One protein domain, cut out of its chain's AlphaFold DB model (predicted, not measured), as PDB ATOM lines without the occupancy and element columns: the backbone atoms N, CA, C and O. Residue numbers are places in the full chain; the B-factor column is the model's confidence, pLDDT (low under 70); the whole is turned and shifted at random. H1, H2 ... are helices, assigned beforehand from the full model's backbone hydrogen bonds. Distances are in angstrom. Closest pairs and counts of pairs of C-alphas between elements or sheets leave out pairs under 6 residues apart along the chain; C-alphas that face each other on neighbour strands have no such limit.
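This is residues 12 to 98 of the 397 residues of the protein "CNDH2_N domain-containing protein" of Tritrichomonas foetus (UniProt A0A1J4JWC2). One long helix, H3, makes the long axis, with the shorter H1 and H2 set loosely along its earlier part; residues 85 to 98 stick out as an arm. The 87 printed residues hold three named helices, H1, H2, H3 in chain order, and no named strand: all helix. The whole is loose, radius of gyration of the C-alphas 17.2 A, spanning 63 by 23 by 17 A.

Start at H3, residues 64 to 96. Its residues 66 to 77 alone touch H1, residues 17 to 26; the closest C-alphas, Leu 24 and Gly 73, are 6.8 A apart. They run the same way at a shallow tilt of 29 degrees. H2, residues 38 to 54, forms a helical hairpin with H3, opposite ways at a shallow tilt of 27 degrees. They only just touch, with 3 pairs of C-alphas within 8 A, through residues 38 to 42 and 74 to 77 alone; the closest C-alphas, Leu 38 and Ser 74, are 6.7 A apart. H1 and H2 are apart. Every O i to N i+4 pair is within hydrogen-bond range in H1 and H2, and 28 of 29 in H3.

Find C-alpha 64 at (67.565, 66.106, 67.673); H3 runs 48.4 A to C-alpha 96 at (58.506, 112.696, 58.283). H2 is 24.5 A long, H1 14.0 A.

The C-alphas farthest apart, Glu 56 and Lys 98, are 63.5 A apart. The printed part has no cut; the link H1 to H2 is long. pLDDT is under 70 at residues 12 to 33, 52 to 62 and 94 to 98.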
ATOM      1  N   GLY A  12      76.206  63.993  52.500       38.34
ATOM      2  CA  GLY A  12      75.180  64.102  53.545       38.34
ATOM      3  C   GLY A  12      75.724  64.127  54.978       38.34
ATOM      4  O   GLY A  12      75.380  63.291  55.807       38.34
ATOM      5  N   GLN A  13      76.581  65.089  55.284       41.09
ATOM      6  CA  GLN A  13      77.213  65.306  56.562       41.09
ATOM      7  C   GLN A  13      76.874  66.711  57.020       41.09
ATOM      8  O   GLN A  13      77.233  67.689  56.375       41.09
ATOM      9  N   LEU A  14      76.180  66.741  58.158       44.62
ATOM     10  CA  LEU A  14      76.177  67.808  59.146       44.62
ATOM     11  C   LEU A  14      76.286  69.213  58.552       44.62
ATOM     12  O   LEU A  14      77.376  69.713  58.286       44.62
ATOM     13  N   ILE A  15      75.153  69.914  58.537       52.56
ATOM     14  CA  ILE A  15      75.149  71.362  58.757       52.56
ATOM     15  C   ILE A  15      76.239  71.653  59.794       52.56
ATOM     16  O   ILE A  15      76.168  71.130  60.911       52.56
ATOM     17  N   GLU A  16      77.277  72.402  59.414       57.25
ATOM     18  CA  GLU A  16      78.366  72.789  60.311       57.25
ATOM     19  C   GLU A  16      77.787  73.705  61.393       57.25
ATOM     20  O   GLU A  16      77.829  74.933  61.334       57.25
ATOM     21  N   ILE A  17      77.189  73.090  62.403       57.81
ATOM     22  CA  ILE A  17      76.521  73.754  63.517       57.81
ATOM     23  C   ILE A  17      77.520  74.550  64.347       57.81
ATOM     24  O   ILE A  17      77.137  75.538  64.968       57.81
ATOM     25  N   ASP A  18      78.803  74.199  64.290       56.25
ATOM     26  CA  ASP A  18      79.871  75.008  64.863       56.25
ATOM     27  C   ASP A  18      80.002  76.362  64.150       56.25
ATOM     28  O   ASP A  18      80.099  77.390  64.822       56.25
ATOM     29  N   LYS A  19      79.836  76.414  62.818       60.66
ATOM     30  CA  LYS A  19      79.744  77.686  62.083       60.66
ATOM     31  C   LYS A  19      78.467  78.444  62.432       60.66
ATOM     32  O   LYS A  19      78.520  79.659  62.585       60.66
ATOM     33  N   LEU A  20      77.337  77.764  62.649       60.09
ATOM     34  CA  LEU A  20      76.099  78.417  63.102       60.09
ATOM     35  C   LEU A  20      76.241  79.000  64.516       60.09
ATOM     36  O   LEU A  20      75.785  80.107  64.793       60.09
ATOM     37  N   ARG A  21      76.901  78.272  65.417       62.03
ATOM     38  CA  ARG A  21      77.199  78.711  66.783       62.03
ATOM     39  C   ARG A  21      78.132  79.914  66.777       62.03
ATOM     40  O   ARG A  21      77.929  80.837  67.566       62.03
ATOM     41  N   ASP A  22      79.114  79.932  65.885       62.75
ATOM     42  CA  ASP A  22      80.011  81.069  65.731       62.75
ATOM     43  C   ASP A  22      79.314  82.256  65.053       62.75
ATOM     44  O   ASP A  22      79.445  83.375  65.542       62.75
ATOM     45  N   LEU A  23      78.448  82.046  64.059       59.16
ATOM     46  CA  LEU A  23      77.582  83.094  63.495       59.16
ATOM     47  C   LEU A  23      76.633  83.687  64.553       59.16
ATOM     48  O   LEU A  23      76.451  84.903  64.636       59.16
ATOM     49  N   LEU A  24      76.084  82.852  65.440       60.03
ATOM     50  CA  LEU A  24      75.255  83.297  66.562       60.03
ATOM     51  C   LEU A  24      76.054  84.115  67.587       60.03
ATOM     52  O   LEU A  24      75.518  85.098  68.105       60.03
ATOM     53  N   LYS A  25      77.325  83.776  67.853       62.81
ATOM     54  CA  LYS A  25      78.210  84.577  68.723       62.81
ATOM     55  C   LYS A  25      78.559  85.938  68.111       62.81
ATOM     56  O   LYS A  25      78.580  86.923  68.846       62.81
ATOM     57  N   HIS A  26      78.794  86.001  66.798       53.66
ATOM     58  CA  HIS A  26      79.162  87.236  66.090       53.66
ATOM     59  C   HIS A  26      77.967  88.170  65.826       53.66
ATOM     60  O   HIS A  26      78.149  89.371  65.665       53.66
ATOM     61  N   SER A  27      76.725  87.680  65.923       53.31
ATOM     62  CA  SER A  27      75.488  88.471  65.754       53.31
ATOM     63  C   SER A  27      75.220  89.561  66.818       53.31
ATOM     64  O   SER A  27      74.071  89.968  67.038       53.31
ATOM     65  N   ARG A  28      76.239  90.020  67.552       53.28
ATOM     66  CA  ARG A  28      76.126  91.164  68.467       53.28
ATOM     67  C   ARG A  28      75.941  92.475  67.693       53.28
ATOM     68  O   ARG A  28      75.254  93.363  68.197       53.28
ATOM     69  N   ASP A  29      76.440  92.527  66.459       56.94
ATOM     70  CA  ASP A  29      76.305  93.671  65.565       56.94
ATOM     71  C   ASP A  29      75.135  93.486  64.585       56.94
ATOM     72  O   ASP A  29      74.951  92.449  63.942       56.94
ATOM     73  N   SER A  30      74.278  94.509  64.510       59.56
ATOM     74  CA  SER A  30      73.013  94.447  63.763       59.56
ATOM     75  C   SER A  30      73.201  94.400  62.242       59.56
ATOM     76  O   SER A  30      72.317  93.908  61.550       59.56
ATOM     77  N   SER A  31      74.342  94.866  61.723       61.62
ATOM     78  CA  SER A  31      74.687  94.819  60.293       61.62
ATOM     79  C   SER A  31      74.992  93.394  59.825       61.62
ATOM     80  O   SER A  31      74.394  92.923  58.863       61.62
ATOM     81  N   GLN A  32      75.816  92.662  60.578       65.62
ATOM     82  CA  GLN A  32      76.202  91.278  60.271       65.62
ATOM     83  C   GLN A  32      75.035  90.288  60.384       65.62
ATOM     84  O   GLN A  32      75.068  89.198  59.822       65.62
ATOM     85  N   THR A  33      73.961  90.661  61.090       68.25
ATOM     86  CA  THR A  33      72.765  89.814  61.221       68.25
ATOM     87  C   THR A  33      72.054  89.618  59.874       68.25
ATOM     88  O   THR A  33      71.443  88.571  59.655       68.25
ATOM     89  N   TRP A  34      72.138  90.591  58.958       71.19
ATOM     90  CA  TRP A  34      71.516  90.521  57.629       71.19
ATOM     91  C   TRP A  34      72.262  89.617  56.660       71.19
ATOM     92  O   TRP A  34      71.618  88.953  55.850       71.19
ATOM     93  N   GLU A  35      73.582  89.544  56.807       75.88
ATOM     94  CA  GLU A  35      74.474  88.736  55.972       75.88
ATOM     95  C   GLU A  35      74.306  87.230  56.207       75.88
ATOM     96  O   GLU A  35      74.787  86.433  55.411       75.88
ATOM     97  N   ILE A  36      73.596  86.822  57.268       76.38
ATOM     98  CA  ILE A  36      73.315  85.411  57.538       76.38
ATOM     99  C   ILE A  36      72.202  84.918  56.589       76.38
ATOM    100  O   ILE A  36      71.050  85.379  56.729       76.38
ATOM    101  N   PRO A  37      72.494  83.957  55.681       78.00
ATOM    102  CA  PRO A  37      71.532  83.388  54.739       78.00
ATOM    103  C   PRO A  37      70.628  82.373  55.450       78.00
ATOM    104  O   PRO A  37      70.770  81.161  55.342       78.00
ATOM    105  N   LEU A  38      69.708  82.895  56.262       79.44
ATOM    106  CA  LEU A  38      68.851  82.079  57.121       79.44
ATOM    107  C   LEU A  38      67.978  81.095  56.331       79.44
ATOM    108  O   LEU A  38      67.742  79.987  56.802       79.44
ATOM    109  N   PHE A  39      67.503  81.520  55.159       79.06
ATOM    110  CA  PHE A  39      66.653  80.712  54.295       79.06
ATOM    111  C   PHE A  39      67.411  79.485  53.781       79.06
ATOM    112  O   PHE A  39      66.985  78.371  54.046       79.06
ATOM    113  N   ASP A  40      68.591  79.689  53.192       80.19
ATOM    114  CA  ASP A  40      69.434  78.615  52.651       80.19
ATOM    115  C   ASP A  40      69.803  77.574  53.719       80.19
ATOM    116  O   ASP A  40      69.804  76.370  53.467       80.19
ATOM    117  N   ILE A  41      70.074  78.027  54.948       78.50
ATOM    118  CA  ILE A  41      70.389  77.147  56.082       78.50
ATOM    119  C   ILE A  41      69.178  76.286  56.475       78.50
ATOM    120  O   ILE A  41      69.334  75.096  56.754       78.50
ATOM    121  N   LEU A  42      67.985  76.882  56.534       81.31
ATOM    122  CA  LEU A  42      66.757  76.165  56.883       81.31
ATOM    123  C   LEU A  42      66.318  75.216  55.768       81.31
ATOM    124  O   LEU A  42      65.881  74.110  56.069       81.31
ATOM    125  N   ASP A  43      66.491  75.611  54.510       81.00
ATOM    126  CA  ASP A  43      66.175  74.789  53.344       81.00
ATOM    127  C   ASP A  43      67.105  73.570  53.265       81.00
ATOM    128  O   ASP A  43      66.659  72.432  53.142       81.00
ATOM    129  N   THR A  44      68.405  73.771  53.507       79.06
ATOM    130  CA  THR A  44      69.375  72.668  53.634       79.06
ATOM    131  C   THR A  44      68.991  71.707  54.764       79.06
ATOM    132  O   THR A  44      69.110  70.491  54.619       79.06
ATOM    133  N   PHE A  45      68.504  72.230  55.893       78.19
ATOM    134  CA  PHE A  45      68.037  71.406  57.007       78.19
ATOM    135  C   PHE A  45      66.763  70.630  56.684       78.19
ATOM    136  O   PHE A  45      66.670  69.451  57.012       78.19
ATOM    137  N   GLN A  46      65.803  71.265  56.022       81.19
ATOM    138  CA  GLN A  46      64.580  70.612  55.577       81.19
ATOM    139  C   GLN A  46      64.889  69.493  54.576       81.19
ATOM    140  O   GLN A  46      64.401  68.379  54.742       81.19
ATOM    141  N   ASN A  47      65.770  69.746  53.608       79.12
ATOM    142  CA  ASN A  47      66.212  68.741  52.642       79.12
ATOM    143  C   ASN A  47      66.947  67.577  53.323       79.12
ATOM    144  O   ASN A  47      66.742  66.421  52.956       79.12
ATOM    145  N   ALA A  48      67.744  67.852  54.362       73.50
ATOM    146  CA  ALA A  48      68.380  66.813  55.168       73.50
ATOM    147  C   ALA A  48      67.363  65.961  55.951       73.50
ATOM    148  O   ALA A  48      67.551  64.751  56.057       73.50
ATOM    149  N   LEU A  49      66.283  66.560  56.468       73.81
ATOM    150  CA  LEU A  49      65.201  65.824  57.134       73.81
ATOM    151  C   LEU A  49      64.407  64.950  56.157       73.81
ATOM    152  O   LEU A  49      64.164  63.788  56.459       73.81
ATOM    153  N   ILE A  50      64.058  65.477  54.981       77.62
ATOM    154  CA  ILE A  50      63.335  64.728  53.936       77.62
ATOM    155  C   ILE A  50      64.180  63.552  53.430       77.62
ATOM    156  O   ILE A  50      63.679  62.441  53.257       77.62
ATOM    157  N   SER A  51      65.485  63.775  53.245       72.50
ATOM    158  CA  SER A  51      66.425  62.715  52.857       72.50
ATOM    159  C   SER A  51      66.534  61.637  53.940       72.50
ATOM    160  O   SER A  51      66.627  60.456  53.624       72.50
ATOM    161  N   PHE A  52      66.477  62.030  55.216       69.50
ATOM    162  CA  PHE A  52      66.468  61.091  56.337       69.50
ATOM    163  C   PHE A  52      65.171  60.277  56.422       69.50
ATOM    164  O   PHE A  52      65.216  59.127  56.827       69.50
ATOM    165  N   GLU A  53      64.023  60.849  56.062       65.19
ATOM    166  CA  GLU A  53      62.741  60.130  56.026       65.19
ATOM    167  C   GLU A  53      62.665  59.128  54.858       65.19
ATOM    168  O   GLU A  53      61.975  58.117  54.951       65.19
ATOM    169  N   SER A  54      63.399  59.401  53.773       67.44
ATOM    170  CA  SER A  54      63.417  58.578  52.555       67.44
ATOM    171  C   SER A  54      64.386  57.394  52.633       67.44
ATOM    172  O   SER A  54      64.150  56.350  52.031       67.44
ATOM    173  N   GLU A  55      65.491  57.546  53.358       66.31
ATOM    174  CA  GLU A  55      66.396  56.447  53.684       66.31
ATOM    175  C   GLU A  55      65.860  55.776  54.959       66.31
ATOM    176  O   GLU A  55      65.648  56.478  55.935       66.31
ATOM    177  N   GLU A  56      65.632  54.455  54.993       62.31
ATOM    178  CA  GLU A  56      65.196  53.695  56.192       62.31
ATOM    179  C   GLU A  56      66.251  53.724  57.329       62.31
ATOM    180  O   GLU A  56      66.780  52.701  57.766       62.31
ATOM    181  N   LYS A  57      66.625  54.912  57.796       62.31
ATOM    182  CA  LYS A  57      67.561  55.140  58.883       62.31
ATOM    183  C   LYS A  57      66.806  55.082  60.197       62.31
ATOM    184  O   LYS A  57      65.704  55.615  60.337       62.31
ATOM    185  N   ASP A  58      67.423  54.437  61.181       60.69
ATOM    186  CA  ASP A  58      66.850  54.340  62.512       60.69
ATOM    187  C   ASP A  58      66.616  55.761  63.055       60.69
ATOM    188  O   ASP A  58      67.552  56.558  63.088       60.69
ATOM    189  N   PRO A  59      65.424  56.108  63.575       60.41
ATOM    190  CA  PRO A  59      65.105  57.459  64.062       60.41
ATOM    191  C   PRO A  59      65.996  57.947  65.223       60.41
ATOM    192  O   PRO A  59      65.875  59.084  65.672       60.41
ATOM    193  N   LYS A  60      66.899  57.095  65.723       62.78
ATOM    194  CA  LYS A  60      67.957  57.427  66.684       62.78
ATOM    195  C   LYS A  60      69.178  58.101  66.048       62.78
ATOM    196  O   LYS A  60      69.957  58.701  66.784       62.78
ATOM    197  N   ASP A  61      69.324  58.026  64.728       64.06
ATOM    198  CA  ASP A  61      70.423  58.645  63.982       64.06
ATOM    199  C   ASP A  61      70.154  60.129  63.671       64.06
ATOM    200  O   ASP A  61      71.061  60.855  63.255       64.06
ATOM    201  N   ILE A  62      68.933  60.620  63.936       65.94
ATOM    202  CA  ILE A  62      68.636  62.055  63.926       65.94
ATOM    203  C   ILE A  62      69.201  62.686  65.196       65.94
ATOM    204  O   ILE A  62      68.752  62.428  66.316       65.94
ATOM    205  N   ASP A  63      70.144  63.605  65.023       73.25
ATOM    206  CA  ASP A  63      70.661  64.422  66.117       73.25
ATOM    207  C   ASP A  63      69.655  65.540  66.466       73.25
ATOM    208  O   ASP A  63      69.798  66.709  66.093       73.25
ATOM    209  N   PHE A  64      68.585  65.173  67.177       77.44
ATOM    210  CA  PHE A  64      67.565  66.106  67.673       77.44
ATOM    211  C   PHE A  64      68.135  67.280  68.490       77.44
ATOM    212  O   PHE A  64      67.640  68.399  68.331       77.44
ATOM    213  N   PRO A  65      69.172  67.101  69.336       79.38
ATOM    214  CA  PRO A  65      69.836  68.223  69.997       79.38
ATOM    215  C   PRO A  65      70.362  69.282  69.019       79.38
ATOM    216  O   PRO A  65      70.186  70.484  69.239       79.38
ATOM    217  N   LYS A  66      70.976  68.846  67.916       74.38
ATOM    218  CA  LYS A  66      71.482  69.728  66.858       74.38
ATOM    219  C   LYS A  66      70.357  70.437  66.103       74.38
ATOM    220  O   LYS A  66      70.438  71.649  65.899       74.38
ATOM    221  N   ALA A  67      69.289  69.717  65.766       77.25
ATOM    222  CA  ALA A  67      68.080  70.292  65.174       77.25
ATOM    223  C   ALA A  67      67.454  71.369  66.078       77.25
ATOM    224  O   ALA A  67      67.155  72.475  65.629       77.25
ATOM    225  N   GLY A  68      67.325  71.088  67.378       78.31
ATOM    226  CA  GLY A  68      66.798  72.042  68.353       78.31
ATOM    227  C   GLY A  68      67.632  73.322  68.434       78.31
ATOM    228  O   GLY A  68      67.076  74.423  68.449       78.31
ATOM    229  N   LEU A  69      68.962  73.201  68.412       79.69
ATOM    230  CA  LEU A  69      69.864  74.354  68.420       79.69
ATOM    231  C   LEU A  69      69.729  75.202  67.147       79.69
ATOM    232  O   LEU A  69      69.746  76.432  67.225       79.69
ATOM    233  N   LEU A  70      69.557  74.560  65.990       81.25
ATOM    234  CA  LEU A  70      69.332  75.240  64.718       81.25
ATOM    235  C   LEU A  70      68.012  76.019  64.719       81.25
ATOM    236  O   LEU A  70      67.993  77.198  64.360       81.25
ATOM    237  N   ILE A  71      66.918  75.402  65.171       83.31
ATOM    238  CA  ILE A  71      65.591  76.037  65.264       83.31
ATOM    239  C   ILE A  71      65.624  77.211  66.252       83.31
ATOM    240  O   ILE A  71      65.122  78.303  65.975       83.31
ATOM    241  N   GLN A  72      66.272  77.034  67.402       83.50
ATOM    242  CA  GLN A  72      66.420  78.103  68.385       83.50
ATOM    243  C   GLN A  72      67.277  79.260  67.846       83.50
ATOM    244  O   GLN A  72      66.932  80.434  68.018       83.50
ATOM    245  N   GLY A  73      68.393  78.942  67.185       79.44
ATOM    246  CA  GLY A  73      69.304  79.914  66.588       79.44
ATOM    247  C   GLY A  73      68.645  80.720  65.473       79.44
ATOM    248  O   GLY A  73      68.695  81.952  65.485       79.44
ATOM    249  N   SER A  74      67.966  80.032  64.560       81.25
ATOM    250  CA  SER A  74      67.231  80.639  63.450       81.25
ATOM    251  C   SER A  74      66.120  81.569  63.931       81.25
ATOM    252  O   SER A  74      66.045  82.713  63.482       81.25
ATOM    253  N   THR A  75      65.340  81.145  64.927       84.31
ATOM    254  CA  THR A  75      64.302  81.976  65.557       84.31
ATOM    255  C   THR A  75      64.886  83.256  66.165       84.31
ATOM    256  O   THR A  75      64.307  84.337  66.050       84.31
ATOM    257  N   ASN A  76      66.058  83.169  66.799       83.00
ATOM    258  CA  ASN A  76      66.718  84.330  67.397       83.00
ATOM    259  C   ASN A  76      67.251  85.305  66.331       83.00
ATOM    260  O   ASN A  76      67.077  86.518  66.459       83.00
ATOM    261  N   ILE A  77      67.852  84.791  65.255       83.00
ATOM    262  CA  ILE A  77      68.297  85.606  64.115       83.00
ATOM    263  C   ILE A  77      67.098  86.303  63.468       83.00
ATOM    264  O   ILE A  77      67.145  87.513  63.242       83.00
ATOM    265  N   TRP A  78      66.005  85.574  63.237       84.69
ATOM    266  CA  TRP A  78      64.763  86.129  62.702       84.69
ATOM    267  C   TRP A  78      64.228  87.268  63.568       84.69
ATOM    268  O   TRP A  78      63.953  88.361  63.072       84.69
ATOM    269  N   LYS A  79      64.168  87.054  64.887       86.81
ATOM    270  CA  LYS A  79      63.765  88.086  65.844       86.81
ATOM    271  C   LYS A  79      64.641  89.335  65.735       86.81
ATOM    272  O   LYS A  79      64.106  90.436  65.681       86.81
ATOM    273  N   LYS A  80      65.968  89.185  65.663       82.94
ATOM    274  CA  LYS A  80      66.890  90.323  65.517       82.94
ATOM    275  C   LYS A  80      66.690  91.078  64.200       82.94
ATOM    276  O   LYS A  80      66.716  92.308  64.221       82.94
ATOM    277  N   LYS A  81      66.466  90.375  63.081       84.81
ATOM    278  CA  LYS A  81      66.139  91.003  61.786       84.81
ATOM    279  C   LYS A  81      64.841  91.808  61.887       84.81
ATOM    280  O   LYS A  81      64.813  92.969  61.490       84.81
ATOM    281  N   ASN A  82      63.804  91.236  62.497       86.19
ATOM    282  CA  ASN A  82      62.521  91.911  62.685       86.19
ATOM    283  C   ASN A  82      62.623  93.131  63.619       86.19
ATOM    284  O   ASN A  82      62.115  94.201  63.294       86.19
ATOM    285  N   ASP A  83      63.338  93.012  64.741       84.81
ATOM    286  CA  ASP A  83      63.594  94.131  65.657       84.81
ATOM    287  C   ASP A  83      64.366  95.263  64.956       84.81
ATOM    288  O   ASP A  83      64.123  96.442  65.218       84.81
ATOM    289  N   HIS A  84      65.297  94.921  64.061       83.00
ATOM    290  CA  HIS A  84      66.034  95.899  63.268       83.00
ATOM    291  C   HIS A  84      65.137  96.612  62.250       83.00
ATOM    292  O   HIS A  84      65.164  97.839  62.195       83.00
ATOM    293  N   LEU A  85      64.307  95.874  61.502       83.75
ATOM    294  CA  LEU A  85      63.318  96.464  60.588       83.75
ATOM    295  C   LEU A  85      62.352  97.379  61.332       83.75
ATOM    296  O   LEU A  85      62.096  98.494  60.894       83.75
ATOM    297  N   TYR A  86      61.857  96.941  62.488       84.31
ATOM    298  CA  TYR A  86      60.959  97.744  63.305       84.31
ATOM    299  C   TYR A  86      61.611  99.063  63.739       84.31
ATOM    300  O   TYR A  86      60.979 100.112  63.670       84.31
ATOM    301  N   ARG A  87      62.896  99.042  64.125       82.62
ATOM    302  CA  ARG A  87      63.650 100.270  64.424       82.62
ATOM    303  C   ARG A  87      63.826 101.157  63.198       82.62
ATOM    304  O   ARG A  87      63.604 102.350  63.319       82.62
ATOM    305  N   GLN A  88      64.162 100.592  62.040       82.00
ATOM    306  CA  GLN A  88      64.273 101.364  60.798       82.00
ATOM    307  C   GLN A  88      62.946 102.028  60.415       82.00
ATOM    308  O   GLN A  88      62.932 103.202  60.057       82.00
ATOM    309  N   VAL A  89      61.829 101.302  60.533       83.19
ATOM    310  CA  VAL A  89      60.489 101.844  60.285       83.19
ATOM    311  C   VAL A  89      60.189 102.964  61.273       83.19
ATOM    312  O   VAL A  89      59.826 104.055  60.843       83.19
ATOM    313  N   LEU A  90      60.406 102.746  62.572       82.00
ATOM    314  CA  LEU A  90      60.232 103.796  63.574       82.00
ATOM    315  C   LEU A  90      61.069 105.031  63.235       82.00
ATOM    316  O   LEU A  90      60.514 106.122  63.135       82.00
ATOM    317  N   ASP A  91      62.367 104.863  62.988       76.88
ATOM    318  CA  ASP A  91      63.262 105.963  62.634       76.88
ATOM    319  C   ASP A  91      62.743 106.708  61.394       76.88
ATOM    320  O   ASP A  91      62.624 107.930  61.439       76.88
ATOM    321  N   SER A  92      62.313 105.999  60.343       74.75
ATOM    322  CA  SER A  92      61.737 106.615  59.138       74.75
ATOM    323  C   SER A  92      60.441 107.394  59.408       74.75
ATOM    324  O   SER A  92      60.290 108.511  58.917       74.75
ATOM    325  N   THR A  93      59.547 106.883  60.263       70.75
ATOM    326  CA  THR A  93      58.300 107.579  60.636       70.75
ATOM    327  C   THR A  93      58.549 108.824  61.493       70.75
ATOM    328  O   THR A  93      57.800 109.793  61.403       70.75
ATOM    329  N   PHE A  94      59.634 108.854  62.276       57.91
ATOM    330  CA  PHE A  94      60.017 110.025  63.073       57.91
ATOM    331  C   PHE A  94      60.718 111.127  62.263       57.91
ATOM    332  O   PHE A  94      60.845 112.246  62.772       57.91
ATOM    333  N   PHE A  95      61.193 110.839  61.046       54.16
ATOM    334  CA  PHE A  95      61.775 111.849  60.156       54.16
ATOM    335  C   PHE A  95      60.710 112.625  59.367       54.16
ATOM    336  O   PHE A  95      60.899 113.824  59.150       54.16
ATOM    337  N   ASP A  96      59.570 112.012  59.035       50.38
ATOM    338  CA  ASP A  96      58.506 112.696  58.283       50.38
ATOM    339  C   ASP A  96      57.774 113.777  59.103       50.38
ATOM    340  O   ASP A  96      57.433 114.832  58.565       50.38
ATOM    341  N   GLU A  97      57.627 113.609  60.424       50.88
ATOM    342  CA  GLU A  97      57.014 114.634  61.290       50.88
ATOM    343  C   GLU A  97      57.950 115.803  61.657       50.88
ATOM    344  O   GLU A  97      57.480 116.841  62.120       50.88
ATOM    345  N   LYS A  98      59.268 115.690  61.439       47.84
ATOM    346  CA  LYS A  98      60.258 116.719  61.839       47.84
ATOM    347  C   LYS A  98      60.702 117.656  60.725       47.84
ATOM    348  O   LYS A  98      61.507 118.554  60.966       47.84
TER     349      LYS A  98